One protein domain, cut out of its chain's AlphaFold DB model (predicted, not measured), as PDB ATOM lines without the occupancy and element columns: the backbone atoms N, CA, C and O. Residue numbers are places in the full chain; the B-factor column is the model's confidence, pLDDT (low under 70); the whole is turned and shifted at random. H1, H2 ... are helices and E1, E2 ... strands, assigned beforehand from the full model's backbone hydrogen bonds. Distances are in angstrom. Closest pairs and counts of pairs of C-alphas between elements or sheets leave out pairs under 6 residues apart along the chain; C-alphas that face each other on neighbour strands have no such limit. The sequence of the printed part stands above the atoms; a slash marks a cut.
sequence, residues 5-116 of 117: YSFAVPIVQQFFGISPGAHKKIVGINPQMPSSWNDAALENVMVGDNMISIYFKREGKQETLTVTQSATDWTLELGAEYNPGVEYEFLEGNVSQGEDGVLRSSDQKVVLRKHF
ATOM      1  N   TYR A   5      -5.894  47.037  -4.067       57.22
ATOM      2  CA  TYR A   5      -6.246  46.808  -2.668       57.22
ATOM      3  C   TYR A   5      -7.706  46.366  -2.456       57.22
ATOM      4  O   TYR A   5      -7.956  45.471  -1.653       57.22
ATOM      5  N   SER A   6      -8.664  46.916  -3.213       55.44
ATOM      6  CA  SER A   6     -10.087  46.555  -3.098       55.44
ATOM      7  C   SER A   6     -10.389  45.106  -3.511       55.44
ATOM      8  O   SER A   6     -11.406  44.566  -3.091       55.44
ATOM      9  N   PHE A   7      -9.507  44.475  -4.292       59.75
ATOM     10  CA  PHE A   7      -9.622  43.075  -4.723       59.75
ATOM     11  C   PHE A   7      -8.730  42.143  -3.908       59.75
ATOM     12  O   PHE A   7      -9.118  41.015  -3.622       59.75
ATOM     13  N   ALA A   8      -7.549  42.611  -3.500       62.75
ATOM     14  CA  ALA A   8      -6.574  41.789  -2.792       62.75
ATOM     15  C   ALA A   8      -7.037  41.390  -1.380       62.75
ATOM     16  O   ALA A   8      -6.856  40.243  -0.979       62.75
ATOM     17  N   VAL A   9      -7.671  42.309  -0.640       66.56
ATOM     18  CA  VAL A   9      -8.146  42.048   0.732       66.56
ATOM     19  C   VAL A   9      -9.158  40.891   0.800       66.56
ATOM     20  O   VAL A   9      -8.899  39.958   1.562       66.56
ATOM     21  N   PRO A  10     -10.257  40.867   0.013       61.53
ATOM     22  CA  PRO A  10     -11.199  39.750   0.066       61.53
ATOM     23  C   PRO A  10     -10.588  38.435  -0.431       61.53
ATOM     24  O   PRO A  10     -10.903  37.385   0.112       61.53
ATOM     25  N   ILE A  11      -9.663  38.447  -1.394       69.62
ATOM     26  CA  ILE A  11      -9.015  37.203  -1.842       69.62
ATOM     27  C   ILE A  11      -8.225  36.559  -0.691       69.62
ATOM     28  O   ILE A  11      -8.390  35.373  -0.413       69.62
ATOM     29  N   VAL A  12      -7.416  37.346   0.022       72.62
ATOM     30  CA  VAL A  12      -6.575  36.855   1.125       72.62
ATOM     31  C   VAL A  12      -7.408  36.475   2.353       72.62
ATOM     32  O   VAL A  12      -7.225  35.398   2.919       72.62
ATOM     33  N   GLN A  13      -8.325  37.347   2.771       74.19
ATOM     34  CA  GLN A  13      -9.073  37.154   4.015       74.19
ATOM     35  C   GLN A  13     -10.290  36.248   3.848       74.19
ATOM     36  O   GLN A  13     -10.633  35.530   4.777       74.19
ATOM     37  N   GLN A  14     -10.950  36.277   2.690       72.38
ATOM     38  CA  GLN A  14     -12.238  35.617   2.495       72.38
ATOM     39  C   GLN A  14     -12.100  34.271   1.782       72.38
ATOM     40  O   GLN A  14     -12.740  33.319   2.207       72.38
ATOM     41  N   PHE A  15     -11.249  34.146   0.754       83.38
ATOM     42  CA  PHE A  15     -11.063  32.856   0.066       83.38
ATOM     43  C   PHE A  15     -10.001  31.980   0.729       83.38
ATOM     44  O   PHE A  15     -10.260  30.811   1.000       83.38
ATOM     45  N   PHE A  16      -8.825  32.532   1.036       87.31
ATOM     46  CA  PHE A  16      -7.777  31.788   1.749       87.31
ATOM     47  C   PHE A  16      -7.984  31.755   3.268       87.31
ATOM     48  O   PHE A  16      -7.405  30.903   3.940       87.31
ATOM     49  N   GLY A  17      -8.829  32.641   3.807       87.31
ATOM     50  CA  GLY A  17      -9.255  32.578   5.202       87.31
ATOM     51  C   GLY A  17      -8.143  32.830   6.216       87.31
ATOM     52  O   GLY A  17      -8.197  32.259   7.304       87.31
ATOM     53  N   ILE A  18      -7.118  33.619   5.861       88.06
ATOM     54  CA  ILE A  18      -6.010  33.928   6.775       88.06
ATOM     55  C   ILE A  18      -6.481  34.944   7.817       88.06
ATOM     56  O   ILE A  18      -6.789  36.093   7.492       88.06
ATOM     57  N   SER A  19      -6.468  34.533   9.084       88.94
ATOM     58  CA  SER A  19      -6.784  35.363  10.243       88.94
ATOM     59  C   SER A  19      -5.551  35.501  11.148       88.94
ATOM     60  O   SER A  19      -5.203  34.565  11.875       88.94
ATOM     61  N   PRO A  20      -4.832  36.639  11.104       87.12
ATOM     62  CA  PRO A  20      -3.606  36.816  11.870       87.12
ATOM     63  C   PRO A  20      -3.892  37.180  13.335       87.12
ATOM     64  O   PRO A  20      -4.350  38.276  13.655       87.12
ATOM     65  N   GLY A  21      -3.520  36.295  14.256       87.75
ATOM     66  CA  GLY A  21      -3.469  36.528  15.700       87.75
ATOM     67  C   GLY A  21      -2.055  36.873  16.169       87.75
ATOM     68  O   GLY A  21      -1.557  36.263  17.113       87.75
ATOM     69  N   ALA A  22      -1.387  37.830  15.514       82.56
ATOM     70  CA  ALA A  22       0.063  38.043  15.651       82.56
ATOM     71  C   ALA A  22       0.545  38.278  17.096       82.56
ATOM     72  O   ALA A  22       1.582  37.763  17.499       82.56
ATOM     73  N   HIS A  23      -0.246  38.978  17.912       85.75
ATOM     74  CA  HIS A  23       0.033  39.208  19.336       85.75
ATOM     75  C   HIS A  23       0.117  37.919  20.183       85.75
ATOM     76  O   HIS A  23       0.672  37.947  21.277       85.75
ATOM     77  N   LYS A  24      -0.425  36.800  19.685       90.19
ATOM     78  CA  LYS A  24      -0.388  35.468  20.309       90.19
ATOM     79  C   LYS A  24       0.471  34.462  19.534       90.19
ATOM     80  O   LYS A  24       0.496  33.302  19.921       90.19
ATOM     81  N   LYS A  25       1.136  34.882  18.448       93.44
ATOM     82  CA  LYS A  25       1.816  33.994  17.485       93.44
ATOM     83  C   LYS A  25       0.905  32.892  16.929       93.44
ATOM     84  O   LYS A  25       1.308  31.743  16.776       93.44
ATOM     85  N   ILE A  26      -0.343  33.252  16.630       91.69
ATOM     86  CA  ILE A  26      -1.339  32.344  16.050       91.69
ATOM     87  C   ILE A  26      -1.707  32.819  14.645       91.69
ATOM     88  O   ILE A  26      -1.898  34.019  14.427       91.69
ATOM     89  N   VAL A  27      -1.851  31.887  13.704       92.06
ATOM     90  CA  VAL A  27      -2.450  32.137  12.387       92.06
ATOM     91  C   VAL A  27      -3.619  31.181  12.184       92.06
ATOM     92  O   VAL A  27      -3.429  29.975  12.056       92.06
ATOM     93  N   GLY A  28      -4.833  31.727  12.146       91.06
ATOM     94  CA  GLY A  28      -6.024  30.982  11.755       91.06
ATOM     95  C   GLY A  28      -6.098  30.841  10.238       91.06
ATOM     96  O   GLY A  28      -5.851  31.810   9.519       91.06
ATOM     97  N   ILE A  29      -6.430  29.647   9.753       90.12
ATOM     98  CA  ILE A  29      -6.569  29.340   8.327       90.12
ATOM     99  C   ILE A  29      -7.872  28.566   8.119       90.12
ATOM    100  O   ILE A  29      -7.984  27.412   8.529       90.12
ATOM    101  N   ASN A  30      -8.851  29.202   7.471       88.38
ATOM    102  CA  ASN A  30     -10.138  28.595   7.104       88.38
ATOM    103  C   ASN A  30     -10.486  28.906   5.635       88.38
ATOM    104  O   ASN A  30     -11.208  29.869   5.369       88.38
ATOM    105  N   PRO A  31      -9.959  28.141   4.665       87.44
ATOM    106  CA  PRO A  31     -10.192  28.417   3.256       87.44
ATOM    107  C   PRO A  31     -11.653  28.168   2.868       87.44
ATOM    108  O   PRO A  31     -12.182  27.077   3.083       87.44
ATOM    109  N   GLN A  32     -12.271  29.159   2.233       86.00
ATOM    110  CA  GLN A  32     -13.638  29.126   1.706       86.00
ATOM    111  C   GLN A  32     -13.576  29.309   0.187       86.00
ATOM    112  O   GLN A  32     -13.974  30.333  -0.376       86.00
ATOM    113  N   MET A  33     -12.975  28.322  -0.477       88.31
ATOM    114  CA  MET A  33     -12.672  28.401  -1.904       88.31
ATOM    115  C   MET A  33     -13.945  28.332  -2.753       88.31
ATOM    116  O   MET A  33     -14.758  27.421  -2.555       88.31
ATOM    117  N   PRO A  34     -14.105  29.216  -3.758       87.56
ATOM    118  CA  PRO A  34     -15.187  29.102  -4.729       87.56
ATOM    119  C   PRO A  34     -15.254  27.706  -5.361       87.56
ATOM    120  O   PRO A  34     -14.231  27.069  -5.626       87.56
ATOM    121  N   SER A  35     -16.463  27.225  -5.656       85.81
ATOM    122  CA  SER A  35     -16.678  25.894  -6.249       85.81
ATOM    123  C   SER A  35     -16.038  25.725  -7.632       85.81
ATOM    124  O   SER A  35     -15.720  24.609  -8.032       85.81
ATOM    125  N   SER A  36     -15.812  26.823  -8.355       88.50
ATOM    126  CA  SER A  36     -15.164  26.830  -9.670       88.50
ATOM    127  C   SER A  36     -13.636  26.734  -9.621       88.50
ATOM    128  O   SER A  36     -13.013  26.595 -10.671       88.50
ATOM    129  N   TRP A  37     -13.016  26.845  -8.442       91.00
ATOM    130  CA  TRP A  37     -11.560  26.814  -8.303       91.00
ATOM    131  C   TRP A  37     -11.094  25.390  -8.014       91.00
ATOM    132  O   TRP A  37     -11.452  24.820  -6.985       91.00
ATOM    133  N   ASN A  38     -10.299  24.825  -8.922       94.00
ATOM    134  CA  ASN A  38      -9.660  23.524  -8.711       94.00
ATOM    135  C   ASN A  38      -8.264  23.666  -8.115       94.00
ATOM    136  O   ASN A  38      -7.867  22.840  -7.310       94.00
ATOM    137  N   ASP A  39      -7.546  24.731  -8.458       94.75
ATOM    138  CA  ASP A  39      -6.186  24.979  -7.997       94.75
ATOM    139  C   ASP A  39      -6.071  26.452  -7.604       94.75
ATOM    140  O   ASP A  39      -6.496  27.339  -8.350       94.75
ATOM    141  N   ALA A  40      -5.518  26.721  -6.423       92.62
ATOM    142  CA  ALA A  40      -5.250  28.077  -5.961       92.62
ATOM    143  C   ALA A  40      -4.053  28.090  -5.010       92.62
ATOM    144  O   ALA A  40      -3.897  27.195  -4.181       92.62
ATOM    145  N   ALA A  41      -3.225  29.126  -5.099       94.19
ATOM    146  CA  ALA A  41      -2.098  29.318  -4.199       94.19
ATOM    147  C   ALA A  41      -2.017  30.773  -3.740       94.19
ATOM    148  O   ALA A  41      -2.282  31.701  -4.509       94.19
ATOM    149  N   LEU A  42      -1.652  30.953  -2.477       93.31
ATOM    150  CA  LEU A  42      -1.304  32.234  -1.892       93.31
ATOM    151  C   LEU A  42       0.006  32.046  -1.142       93.31
ATOM    152  O   LEU A  42       0.058  31.345  -0.135       93.31
ATOM    153  N   GLU A  43       1.062  32.660  -1.655       94.06
ATOM    154  CA  GLU A  43       2.427  32.402  -1.214       94.06
ATOM    155  C   GLU A  43       3.045  33.628  -0.550       94.06
ATOM    156  O   GLU A  43       2.741  34.770  -0.904       94.06
ATOM    157  N   ASN A  44       3.964  33.374   0.381       93.06
ATOM    158  CA  ASN A  44       4.800  34.385   1.029       93.06
ATOM    159  C   ASN A  44       4.004  35.495   1.745       93.06
ATOM    160  O   ASN A  44       4.387  36.667   1.737       93.06
ATOM    161  N   VAL A  45       2.893  35.130   2.388       90.88
ATOM    162  CA  VAL A  45       2.106  36.048   3.215       90.88
ATOM    163  C   VAL A  45       2.849  36.298   4.515       90.88
ATOM    164  O   VAL A  45       3.006  35.403   5.343       90.88
ATOM    165  N   MET A  46       3.293  37.535   4.702       91.06
ATOM    166  CA  MET A  46       3.974  37.950   5.921       91.06
ATOM    167  C   MET A  46       2.965  38.179   7.052       91.06
ATOM    168  O   MET A  46       2.034  38.976   6.917       91.06
ATOM    169  N   VAL A  47       3.174  37.506   8.183       90.00
ATOM    170  CA  VAL A  47       2.405  37.669   9.420       90.00
ATOM    171  C   VAL A  47       3.389  37.847  10.573       90.00
ATOM    172  O   VAL A  47       3.945  36.880  11.080       90.00
ATOM    173  N   GLY A  48       3.624  39.094  10.990       89.88
ATOM    174  CA  GLY A  48       4.668  39.385  11.978       89.88
ATOM    175  C   GLY A  48       6.055  39.007  11.447       89.88
ATOM    176  O   GLY A  48       6.475  39.537  10.422       89.88
ATOM    177  N   ASP A  49       6.745  38.099  12.141       92.31
ATOM    178  CA  ASP A  49       8.030  37.497  11.752       92.31
ATOM    179  C   ASP A  49       7.885  36.110  11.089       92.31
ATOM    180  O   ASP A  49       8.885  35.459  10.783       92.31
ATOM    181  N   ASN A  50       6.652  35.668  10.821       93.25
ATOM    182  CA  ASN A  50       6.353  34.423  10.121       93.25
ATOM    183  C   ASN A  50       5.961  34.679   8.660       93.25
ATOM    184  O   ASN A  50       5.384  35.713   8.310       93.25
ATOM    185  N   MET A  51       6.238  33.705   7.802       95.31
ATOM    186  CA  MET A  51       5.871  33.707   6.394       95.31
ATOM    187  C   MET A  51       5.047  32.462   6.087       95.31
ATOM    188  O   MET A  51       5.528  31.344   6.257       95.31
ATOM    189  N   ILE A  52       3.813  32.671   5.627       94.31
ATOM    190  CA  ILE A  52       2.831  31.618   5.369       94.31
ATOM    191  C   ILE A  52       2.614  31.455   3.867       94.31
ATOM    192  O   ILE A  52       2.436  32.444   3.153       94.31
ATOM    193  N   SER A  53       2.559  30.211   3.398       95.31
ATOM    194  CA  SER A  53       2.036  29.893   2.064       95.31
ATOM    195  C   SER A  53       0.961  28.821   2.150       95.31
ATOM    196  O   SER A  53       1.115  27.845   2.885       95.31
ATOM    197  N   ILE A  54      -0.117  29.004   1.393       94.31
ATOM    198  CA  ILE A  54      -1.278  28.122   1.343       94.31
ATOM    199  C   ILE A  54      -1.478  27.662  -0.095       94.31
ATOM    200  O   ILE A  54      -1.584  28.481  -1.007       94.31
ATOM    201  N   TYR A  55      -1.604  26.355  -0.272       95.25
ATOM    202  CA  TYR A  55      -1.894  25.717  -1.544       95.25
ATOM    203  C   TYR A  55      -3.174  24.906  -1.399       95.25
ATOM    204  O   TYR A  55      -3.301  24.082  -0.492       95.25
ATOM    205  N   PHE A  56      -4.117  25.146  -2.294       93.94
ATOM    206  CA  PHE A  56      -5.389  24.454  -2.365       93.94
ATOM    207  C   PHE A  56      -5.489  23.704  -3.685       93.94
ATOM    208  O   PHE A  56      -5.190  24.256  -4.747       93.94
ATOM    209  N   LYS A  57      -5.966  22.464  -3.603       95.00
ATOM    210  CA  LYS A  57      -6.268  21.629  -4.754       95.00
ATOM    211  C   LYS A  57      -7.587  20.892  -4.550       95.00
ATOM    212  O   LYS A  57      -7.815  20.353  -3.472       95.00
ATOM    213  N   ARG A  58      -8.435  20.826  -5.572       93.56
ATOM    214  CA  ARG A  58      -9.691  20.072  -5.588       93.56
ATOM    215  C   ARG A  58      -9.686  19.093  -6.751       93.56
ATOM    216  O   ARG A  58      -9.514  19.479  -7.904       93.56
ATOM    217  N   GLU A  59      -9.924  17.825  -6.442       93.19
ATOM    218  CA  GLU A  59      -9.994  16.734  -7.412       93.19
ATOM    219  C   GLU A  59     -11.236  15.886  -7.121       93.19
ATOM    220  O   GLU A  59     -11.293  15.107  -6.170       93.19
ATOM    221  N   GLY A  60     -12.283  16.066  -7.930       89.38
ATOM    222  CA  GLY A  60     -13.556  15.371  -7.737       89.38
ATOM    223  C   GLY A  60     -14.201  15.715  -6.392       89.38
ATOM    224  O   GLY A  60     -14.648  16.840  -6.188       89.38
ATOM    225  N   LYS A  61     -14.263  14.731  -5.486       88.56
ATOM    226  CA  LYS A  61     -14.825  14.867  -4.130       88.56
ATOM    227  C   LYS A  61     -13.762  15.065  -3.045       88.56
ATOM    228  O   LYS A  61     -14.049  14.890  -1.864       88.56
ATOM    229  N   GLN A  62     -12.532  15.374  -3.439       90.69
ATOM    230  CA  GLN A  62     -11.422  15.586  -2.522       90.69
ATOM    231  C   GLN A  62     -10.931  17.023  -2.613       90.69
ATOM    232  O   GLN A  62     -10.785  17.573  -3.703       90.69
ATOM    233  N   GLU A  63     -10.629  17.605  -1.459       91.81
ATOM    234  CA  GLU A  63      -9.897  18.862  -1.356       91.81
ATOM    235  C   GLU A  63      -8.629  18.641  -0.542       91.81
ATOM    236  O   GLU A  63      -8.672  18.079   0.547       91.81
ATOM    237  N   THR A  64      -7.493  19.094  -1.050       93.19
ATOM    238  CA  THR A  64      -6.212  19.079  -0.353       93.19
ATOM    239  C   THR A  64      -5.783  20.505  -0.060       93.19
ATOM    240  O   THR A  64      -5.689  21.344  -0.955       93.19
ATOM    241  N   LEU A  65      -5.496  20.761   1.211       92.12
ATOM    242  CA  LEU A  65      -4.935  21.998   1.713       92.12
ATOM    243  C   LEU A  65      -3.524  21.718   2.220       92.12
ATOM    244  O   LEU A  65      -3.335  20.932   3.145       92.12
ATOM    245  N   THR A  66      -2.539  22.382   1.631       94.81
ATOM    246  CA  THR A  66      -1.168  22.402   2.140       94.81
ATOM    247  C   THR A  66      -0.878  23.780   2.694       94.81
ATOM    248  O   THR A  66      -1.012  24.775   1.986       94.81
ATOM    249  N   VAL A  67      -0.456  23.839   3.950       94.12
ATOM    250  CA  VAL A  67      -0.005  25.067   4.597       94.12
ATOM    251  C   VAL A  67       1.461  24.908   4.946       94.12
ATOM    252  O   VAL A  67       1.869  23.876   5.473       94.12
ATOM    253  N   THR A  68       2.247  25.938   4.662       95.75
ATOM    254  CA  THR A  68       3.644  26.030   5.086       95.75
ATOM    255  C   THR A  68       3.863  27.293   5.897       95.75
ATOM    256  O   THR A  68       3.230  28.315   5.622       95.75
ATOM    257  N   GLN A  69       4.762  27.216   6.874       95.19
ATOM    258  CA  GLN A  69       5.201  28.351   7.670       95.19
ATOM    259  C   GLN A  69       6.716  28.336   7.877       95.19
ATOM    260  O   GLN A  69       7.326  27.271   7.990       95.19
ATOM    261  N   SER A  70       7.335  29.516   7.938       95.06
ATOM    262  CA  SER A  70       8.776  29.630   8.184       95.06
ATOM    263  C   SER A  70       9.139  29.465   9.660       95.06
ATOM    264  O   SER A  70      10.203  28.928   9.969       95.06
ATOM    265  N   ALA A  71       8.272  29.924  10.565       91.88
ATOM    266  CA  ALA A  71       8.537  29.994  11.996       91.88
ATOM    267  C   ALA A  71       7.821  28.864  12.759       91.88
ATOM    268  O   ALA A  71       6.618  28.676  12.607       91.88
ATOM    269  N   THR A  72       8.556  28.105  13.577       89.81
ATOM    270  CA  THR A  72       8.033  26.955  14.347       89.81
ATOM    271  C   THR A  72       7.518  27.326  15.735       89.81
ATOM    272  O   THR A  72       6.919  26.506  16.420       89.81
ATOM    273  N   ASP A  73       7.762  28.554  16.182       92.94
ATOM    274  CA  ASP A  73       7.210  29.128  17.412       92.94
ATOM    275  C   ASP A  73       5.830  29.772  17.195       92.94
ATOM    276  O   ASP A  73       5.265  30.366  18.115       92.94
ATOM    277  N   TRP A  74       5.291  29.638  15.980       94.12
ATOM    278  CA  TRP A  74       3.937  30.018  15.614       94.12
ATOM    279  C   TRP A  74       3.019  28.801  15.557       94.12
ATOM    280  O   TRP A  74       3.411  27.701  15.155       94.12
ATOM    281  N   THR A  75       1.765  29.022  15.934       93.94
ATOM    282  CA  THR A  75       0.713  28.008  15.907       93.94
ATOM    283  C   THR A  75      -0.245  28.290  14.758       93.94
ATOM    284  O   THR A  75      -0.883  29.342  14.697       93.94
ATOM    285  N   LEU A  76      -0.376  27.321  13.863       91.94
ATOM    286  CA  LEU A  76      -1.409  27.258  12.843       91.94
ATOM    287  C   LEU A  76      -2.685  26.698  13.469       91.94
ATOM    288  O   LEU A  76      -2.677  25.588  13.999       91.94
ATOM    289  N   GLU A  77      -3.777  27.450  13.387       91.06
ATOM    290  CA  GLU A  77      -5.121  26.981  13.720       91.06
ATOM    291  C   GLU A  77      -5.860  26.677  12.418       91.06
ATOM    292  O   GLU A  77      -6.289  27.576  11.693       91.06
ATOM    293  N   LEU A  78      -5.978  25.391  12.093       85.88
ATOM    294  CA  LEU A  78      -6.674  24.941  10.899       85.88
ATOM    295  C   LEU A  78      -8.166  24.867  11.217       85.88
ATOM    296  O   LEU A  78      -8.653  23.927  11.849       85.88
ATOM    297  N   GLY A  79      -8.888  25.891  10.770       67.19
ATOM    298  CA  GLY A  79     -10.339  25.959  10.802       67.19
ATOM    299  C   GLY A  79     -10.917  25.001   9.771       67.19
ATOM    300  O   GLY A  79     -11.380  25.405   8.711       67.19
ATOM    301  N   ALA A  80     -10.882  23.707  10.061       58.75
ATOM    302  CA  ALA A  80     -11.904  22.830   9.535       58.75
ATOM    303  C   ALA A  80     -13.201  23.255  10.228       58.75
ATOM    304  O   ALA A  80     -13.414  22.913  11.388       58.75
ATOM    305  N   GLU A  81     -14.047  24.049   9.565       53.41
ATOM    306  CA  GLU A  81     -15.434  24.143  10.014       53.41
ATOM    307  C   GLU A  81     -15.945  22.709  10.163       53.41
ATOM    308  O   GLU A  81     -15.883  21.918   9.216       53.41
ATOM    309  N   TYR A  82     -16.338  22.343  11.385       51.88
ATOM    310  CA  TYR A  82     -16.889  21.028  11.658       51.88
ATOM    311  C   TYR A  82     -18.110  20.852  10.758       51.88
ATOM    312  O   TYR A  82     -19.160  21.452  10.986       51.88
ATOM    313  N   ASN A  83     -17.940  20.064   9.702       61.19
ATOM    314  CA  ASN A  83     -18.980  19.778   8.739       61.19
ATOM    315  C   ASN A  83     -19.334  18.298   8.905       61.19
ATOM    316  O   ASN A  83     -18.522  17.440   8.535       61.19
ATOM    317  N   PRO A  84     -20.474  17.978   9.542       56.81
ATOM    318  CA  PRO A  84     -20.851  16.597   9.793       56.81
ATOM    319  C   PRO A  84     -21.011  15.869   8.452       56.81
ATOM    320  O   PRO A  84     -21.897  16.188   7.664       56.81
ATOM    321  N   GLY A  85     -20.123  14.906   8.191       67.62
ATOM    322  CA  GLY A  85     -20.071  14.143   6.940       67.62
ATOM    323  C   GLY A  85     -18.830  14.390   6.075       67.62
ATOM    324  O   GLY A  85     -18.660  13.686   5.087       67.62
ATOM    325  N   VAL A  86     -17.959  15.338   6.439       75.81
ATOM    326  CA  VAL A  86     -16.645  15.508   5.799       75.81
ATOM    327  C   VAL A  86     -15.593  14.743   6.597       75.81
ATOM    328  O   VAL A  86     -15.375  15.028   7.776       75.81
ATOM    329  N   GLU A  87     -14.931  13.778   5.959       80.19
ATOM    330  CA  GLU A  87     -13.805  13.065   6.569       80.19
ATOM    331  C   GLU A  87     -12.505  13.837   6.344       80.19
ATOM    332  O   GLU A  87     -12.200  14.275   5.231       80.19
ATOM    333  N   TYR A  88     -11.731  13.990   7.416       80.62
ATOM    334  CA  TYR A  88     -10.455  14.692   7.417       80.62
ATOM    335  C   TYR A  88      -9.312  13.690   7.550       80.62
ATOM    336  O   TYR A  88      -9.267  12.909   8.499       80.62
ATOM    337  N   GLU A  89      -8.371  13.735   6.616       85.06
ATOM    338  CA  GLU A  89      -7.166  12.915   6.608       85.06
ATOM    339  C   GLU A  89      -5.933  13.820   6.674       85.06
ATOM    340  O   GLU A  89      -5.766  14.730   5.859       85.06
ATOM    341  N   PHE A  90      -5.058  13.567   7.643       84.62
ATOM    342  CA  PHE A  90      -3.791  14.282   7.787       84.62
ATOM    343  C   PHE A  90      -2.690  13.482   7.105       84.62
ATOM    344  O   PHE A  90      -2.405  12.352   7.497       84.62
ATOM    345  N   LEU A  91      -2.090  14.069   6.071       84.12
ATOM    346  CA  LEU A  91      -1.044  13.417   5.281       84.12
ATOM    347  C   LEU A  91       0.353  13.757   5.791       84.12
ATOM    348  O   LEU A  91       1.274  12.959   5.647       84.12
ATOM    349  N   GLU A  92       0.516  14.950   6.363       88.69
ATOM    350  CA  GLU A  92       1.800  15.460   6.832       88.69
ATOM    351  C   GLU A  92       1.588  16.519   7.919       88.69
ATOM    352  O   GLU A  92       0.617  17.278   7.867       88.69
ATOM    353  N   GLY A  93       2.525  16.584   8.864       83.00
ATOM    354  CA  GLY A  93       2.487  17.496  10.002       83.00
ATOM    355  C   GLY A  93       1.773  16.902  11.217       83.00
ATOM    356  O   GLY A  93       0.791  16.167  11.109       83.00
ATOM    357  N   ASN A  94       2.282  17.226  12.399       82.88
ATOM    358  CA  ASN A  94       1.683  16.871  13.673       82.88
ATOM    359  C   ASN A  94       0.561  17.855  13.980       82.88
ATOM    360  O   ASN A  94       0.793  19.058  14.120       82.88
ATOM    361  N   VAL A  95      -0.658  17.337  14.096       82.50
ATOM    362  CA  VAL A  95      -1.840  18.130  14.425       82.50
ATOM    363  C   VAL A  95      -2.423  17.625  15.735       82.50
ATOM    364  O   VAL A  95      -2.712  16.439  15.880       82.50
ATOM    365  N   SER A  96      -2.597  18.528  16.694       82.69
ATOM    366  CA  SER A  96      -3.308  18.268  17.941       82.69
ATOM    367  C   SER A  96      -4.678  18.936  17.901       82.69
ATOM    368  O   SER A  96      -4.823  20.075  17.461       82.69
ATOM    369  N   GLN A  97      -5.708  18.222  18.341       78.56
ATOM    370  CA  GLN A  97      -7.033  18.804  18.514       78.56
ATOM    371  C   GLN A  97      -7.125  19.409  19.917       78.56
ATOM    372  O   GLN A  97      -6.852  18.723  20.903       78.56
ATOM    373  N   GLY A  98      -7.475  20.691  20.013       73.94
ATOM    374  CA  GLY A  98      -7.780  21.321  21.298       73.94
ATOM    375  C   GLY A  98      -9.134  20.880  21.854       73.94
ATOM    376  O   GLY A  98      -9.963  20.324  21.136       73.94
ATOM    377  N   GLU A  99      -9.390  21.172  23.130       72.12
ATOM    378  CA  GLU A  99     -10.685  20.904  23.788       72.12
ATOM    379  C   GLU A  99     -11.866  21.635  23.118       72.12
ATOM    380  O   GLU A  99     -13.016  21.220  23.237       72.12
ATOM    381  N   ASP A 100     -11.574  22.702  22.374       73.19
ATOM    382  CA  ASP A 100     -12.501  23.485  21.555       73.19
ATOM    383  C   ASP A 100     -12.769  22.878  20.165       73.19
ATOM    384  O   ASP A 100     -13.521  23.444  19.373       73.19
ATOM    385  N   GLY A 101     -12.156  21.733  19.852       71.06
ATOM    386  CA  GLY A 101     -12.279  21.052  18.566       71.06
ATOM    387  C   GLY A 101     -11.411  21.645  17.452       71.06
ATOM    388  O   GLY A 101     -11.407  21.091  16.351       71.06
ATOM    389  N   VAL A 102     -10.656  22.717  17.722       79.38
ATOM    390  CA  VAL A 102      -9.778  23.377  16.746       79.38
ATOM    391  C   VAL A 102      -8.492  22.577  16.572       79.38
ATOM    392  O   VAL A 102      -7.838  22.185  17.541       79.38
ATOM    393  N   LEU A 103      -8.118  22.359  15.314       84.00
ATOM    394  CA  LEU A 103      -6.901  21.659  14.926       84.00
ATOM    395  C   LEU A 103      -5.712  22.617  14.976       84.00
ATOM    396  O   LEU A 103      -5.732  23.666  14.332       84.00
ATOM    397  N   ARG A 104      -4.674  22.253  15.726       89.00
ATOM    398  CA  ARG A 104      -3.488  23.079  15.954       89.00
ATOM    399  C   ARG A 104      -2.224  22.369  15.508       89.00
ATOM    400  O   ARG A 104      -2.067  21.174  15.741       89.00
ATOM    401  N   SER A 105      -1.309  23.110  14.900       89.31
ATOM    402  CA  SER A 105       0.016  22.608  14.540       89.31
ATOM    403  C   SER A 105       1.058  23.714  14.600       89.31
ATOM    404  O   SER A 105       0.755  24.862  14.292       89.31
ATOM    405  N   SER A 106       2.290  23.366  14.956       91.44
ATOM    406  CA  SER A 106       3.446  24.271  14.885       91.44
ATOM    407  C   SER A 106       4.487  23.796  13.870       91.44
ATOM    408  O   SER A 106       5.561  24.387  13.744       91.44
ATOM    409  N   ASP A 107       4.176  22.745  13.113       91.00
ATOM    410  CA  ASP A 107       5.082  22.202  12.113       91.00
ATOM    411  C   ASP A 107       5.226  23.176  10.940       91.00
ATOM    412  O   ASP A 107       4.326  23.956  10.623       91.00
ATOM    413  N   GLN A 108       6.374  23.131  10.266       92.38
ATOM    414  CA  GLN A 108       6.642  24.007   9.118       92.38
ATOM    415  C   GLN A 108       5.784  23.671   7.897       92.38
ATOM    416  O   GLN A 108       5.680  24.481   6.978       92.38
ATOM    417  N   LYS A 109       5.185  22.479   7.868       93.19
ATOM    418  CA  LYS A 109       4.290  22.035   6.808       93.19
ATOM    419  C   LYS A 109       3.200  21.147   7.383       93.19
ATOM    420  O   LYS A 109       3.484  20.207   8.119       93.19
ATOM    421  N   VAL A 110       1.965  21.435   6.993       91.88
ATOM    422  CA  VAL A 110       0.794  20.626   7.320       91.88
ATOM    423  C   VAL A 110       0.008  20.371   6.047       91.88
ATOM    424  O   VAL A 110      -0.249  21.296   5.273       91.88
ATOM    425  N   VAL A 111      -0.371  19.116   5.827       92.12
ATOM    426  CA  VAL A 111      -1.178  18.705   4.677       92.12
ATOM    427  C   VAL A 111      -2.446  18.033   5.180       92.12
ATOM    428  O   VAL A 111      -2.407  16.970   5.800       92.12
ATOM    429  N   LEU A 112      -3.576  18.663   4.874       89.94
ATOM    430  CA  LEU A 112      -4.915  18.202   5.206       89.94
ATOM    431  C   LEU A 112      -5.654  17.825   3.925       89.94
ATOM    432  O   LEU A 112      -5.686  18.601   2.971       89.94
ATOM    433  N   ARG A 113      -6.313  16.672   3.922       89.50
ATOM    434  CA  ARG A 113      -7.228  16.258   2.864       89.50
ATOM    435  C   ARG A 113      -8.640  16.107   3.424       89.50
ATOM    436  O   ARG A 113      -8.839  15.467   4.449       89.50
ATOM    437  N   LYS A 114      -9.614  16.712   2.748       87.62
ATOM    438  CA  LYS A 114     -11.045  16.618   3.039       87.62
ATOM    439  C   LYS A 114     -11.708  15.718   2.000       87.62
ATOM    440  O   LYS A 114     -11.470  15.902   0.805       87.62
ATOM    441  N   HIS A 115     -12.549  14.795   2.448       85.81
ATOM    442  CA  HIS A 115     -13.394  13.967   1.591       85.81
ATOM    443  C   HIS A 115     -14.856  14.369   1.754       85.81
ATOM    444  O   HIS A 115     -15.377  14.379   2.869       85.81
ATOM    445  N   PHE A 116     -15.513  14.682   0.639       80.25
ATOM    446  CA  PHE A 116     -16.941  14.980   0.593       80.25
ATOM    447  C   PHE A 116     -17.746  13.727   0.203       80.25
ATOM    448  O   PHE A 116     -17.261  12.930  -0.610       80.25
TER     449      PHE A 116
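Overview. This is residues 5 to 116 of the 117 residues of the protein "Glycogen debranching protein" of Flavobacteriaceae bacterium (UniProt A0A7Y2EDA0). Two sheets stand face to face as a sandwich, their strands nearly aligned, with a sheet of five strands on one side and a smaller sheet of four on the other. One helix, H1, lies at the edge of the sandwich where E1 and E3 are, and its residues 5 to 10 stick out free of the body. The printed part has 112 residues with one named helix and nine named strands, in the order H1 E1 E2 E3 E4 E5 E6 E7 E8 E9, and its class is mostly strand. The larger sheet runs E3 E4 E5 E9 E7, antiparallel throughout and twisted; the smaller runs E1 E2 E6 E8 and is mixed. The whole is compact, with a radius of gyration of the C-alphas of 13.4 A and spans of 37 by 36 by 21 A.

Along the chain. Find C-alpha 5 at (-6.246, 46.808, -2.668); from there H1 runs through residues 5 to 15, 15.0 A long. E1 follows at residues 18 to 21, 9.6 A, and E2 at residues 26 to 29, 9.8 A. Then come the long strands: E3, residues 39 to 47, 23.2 A, which bends by 56 degrees at residue 44; E4, residues 50 to 59, 29.8 A, beginning at C-alpha 50 at (6.353, 34.423, 10.121); and E5, residues 62 to 69, 23.3 A. E6 is residues 75 to 78, 9.4 A, E7 residues 87 to 92, 15.8 A, and E8 residues 103 to 105, 7.0 A. E9, residues 109 to 115, is 20.1 A long and ends at C-alpha 115 at (-13.394, 13.967, 1.591).

Arrangement. Begin with the larger sheet, whose edge strands are E3 and E7. E3, E4 and E5 form a meander, each strand the antiparallel neighbour of the one before, through the hairpins E3 and E4, and E4 and E5. Look for N 42 and O 54 at 2.9 A between E3 and E4, and N 55 and O 66 at 2.8 A between E4 and E5. E9 is antiparallel to E5 at 165 degrees, with N 65 and O 112 at 2.8 A, and E7 is antiparallel to E9, with N 89 and O 113 at 2.8 A. In the smaller sheet E1 and E2 are a hairpin, with N 19 and O 28 at 2.8 A. E2 and E6 are parallel at 21 degrees, with N 29 and O 77 at 2.8 A; E6 and E8 are antiparallel, with N 78 and O 103 at 2.8 A. Where the sheets face each other they are 10.0 A centre to centre, their best planes 14 degrees apart. E5 and E6 are near each other, with 6 pairs of C-alphas within 10 A, while E4 and E8, for instance, are apart. H1 only grazes both sheets, the larger with residues 11 to 15 and the smaller with residues 11 to 13; its closest C-alphas to E3 are those of Val 12 and Leu 42, 7.6 A apart. In H1, 6 of 7 O i to N i+4 pairs are within hydrogen-bond range.

Size, cuts and confidence. The two C-alphas farthest apart are those of His 23 and Gly 60, 38.5 A. The printed part has no cut. No link is long; E2 to E3, E6 to E7 and E7 to E8 are short, and the others are tight. The mean pLDDT of the printed part is 84.9, and it is under 70 at residues 5 to 11 and residues 79 to 85.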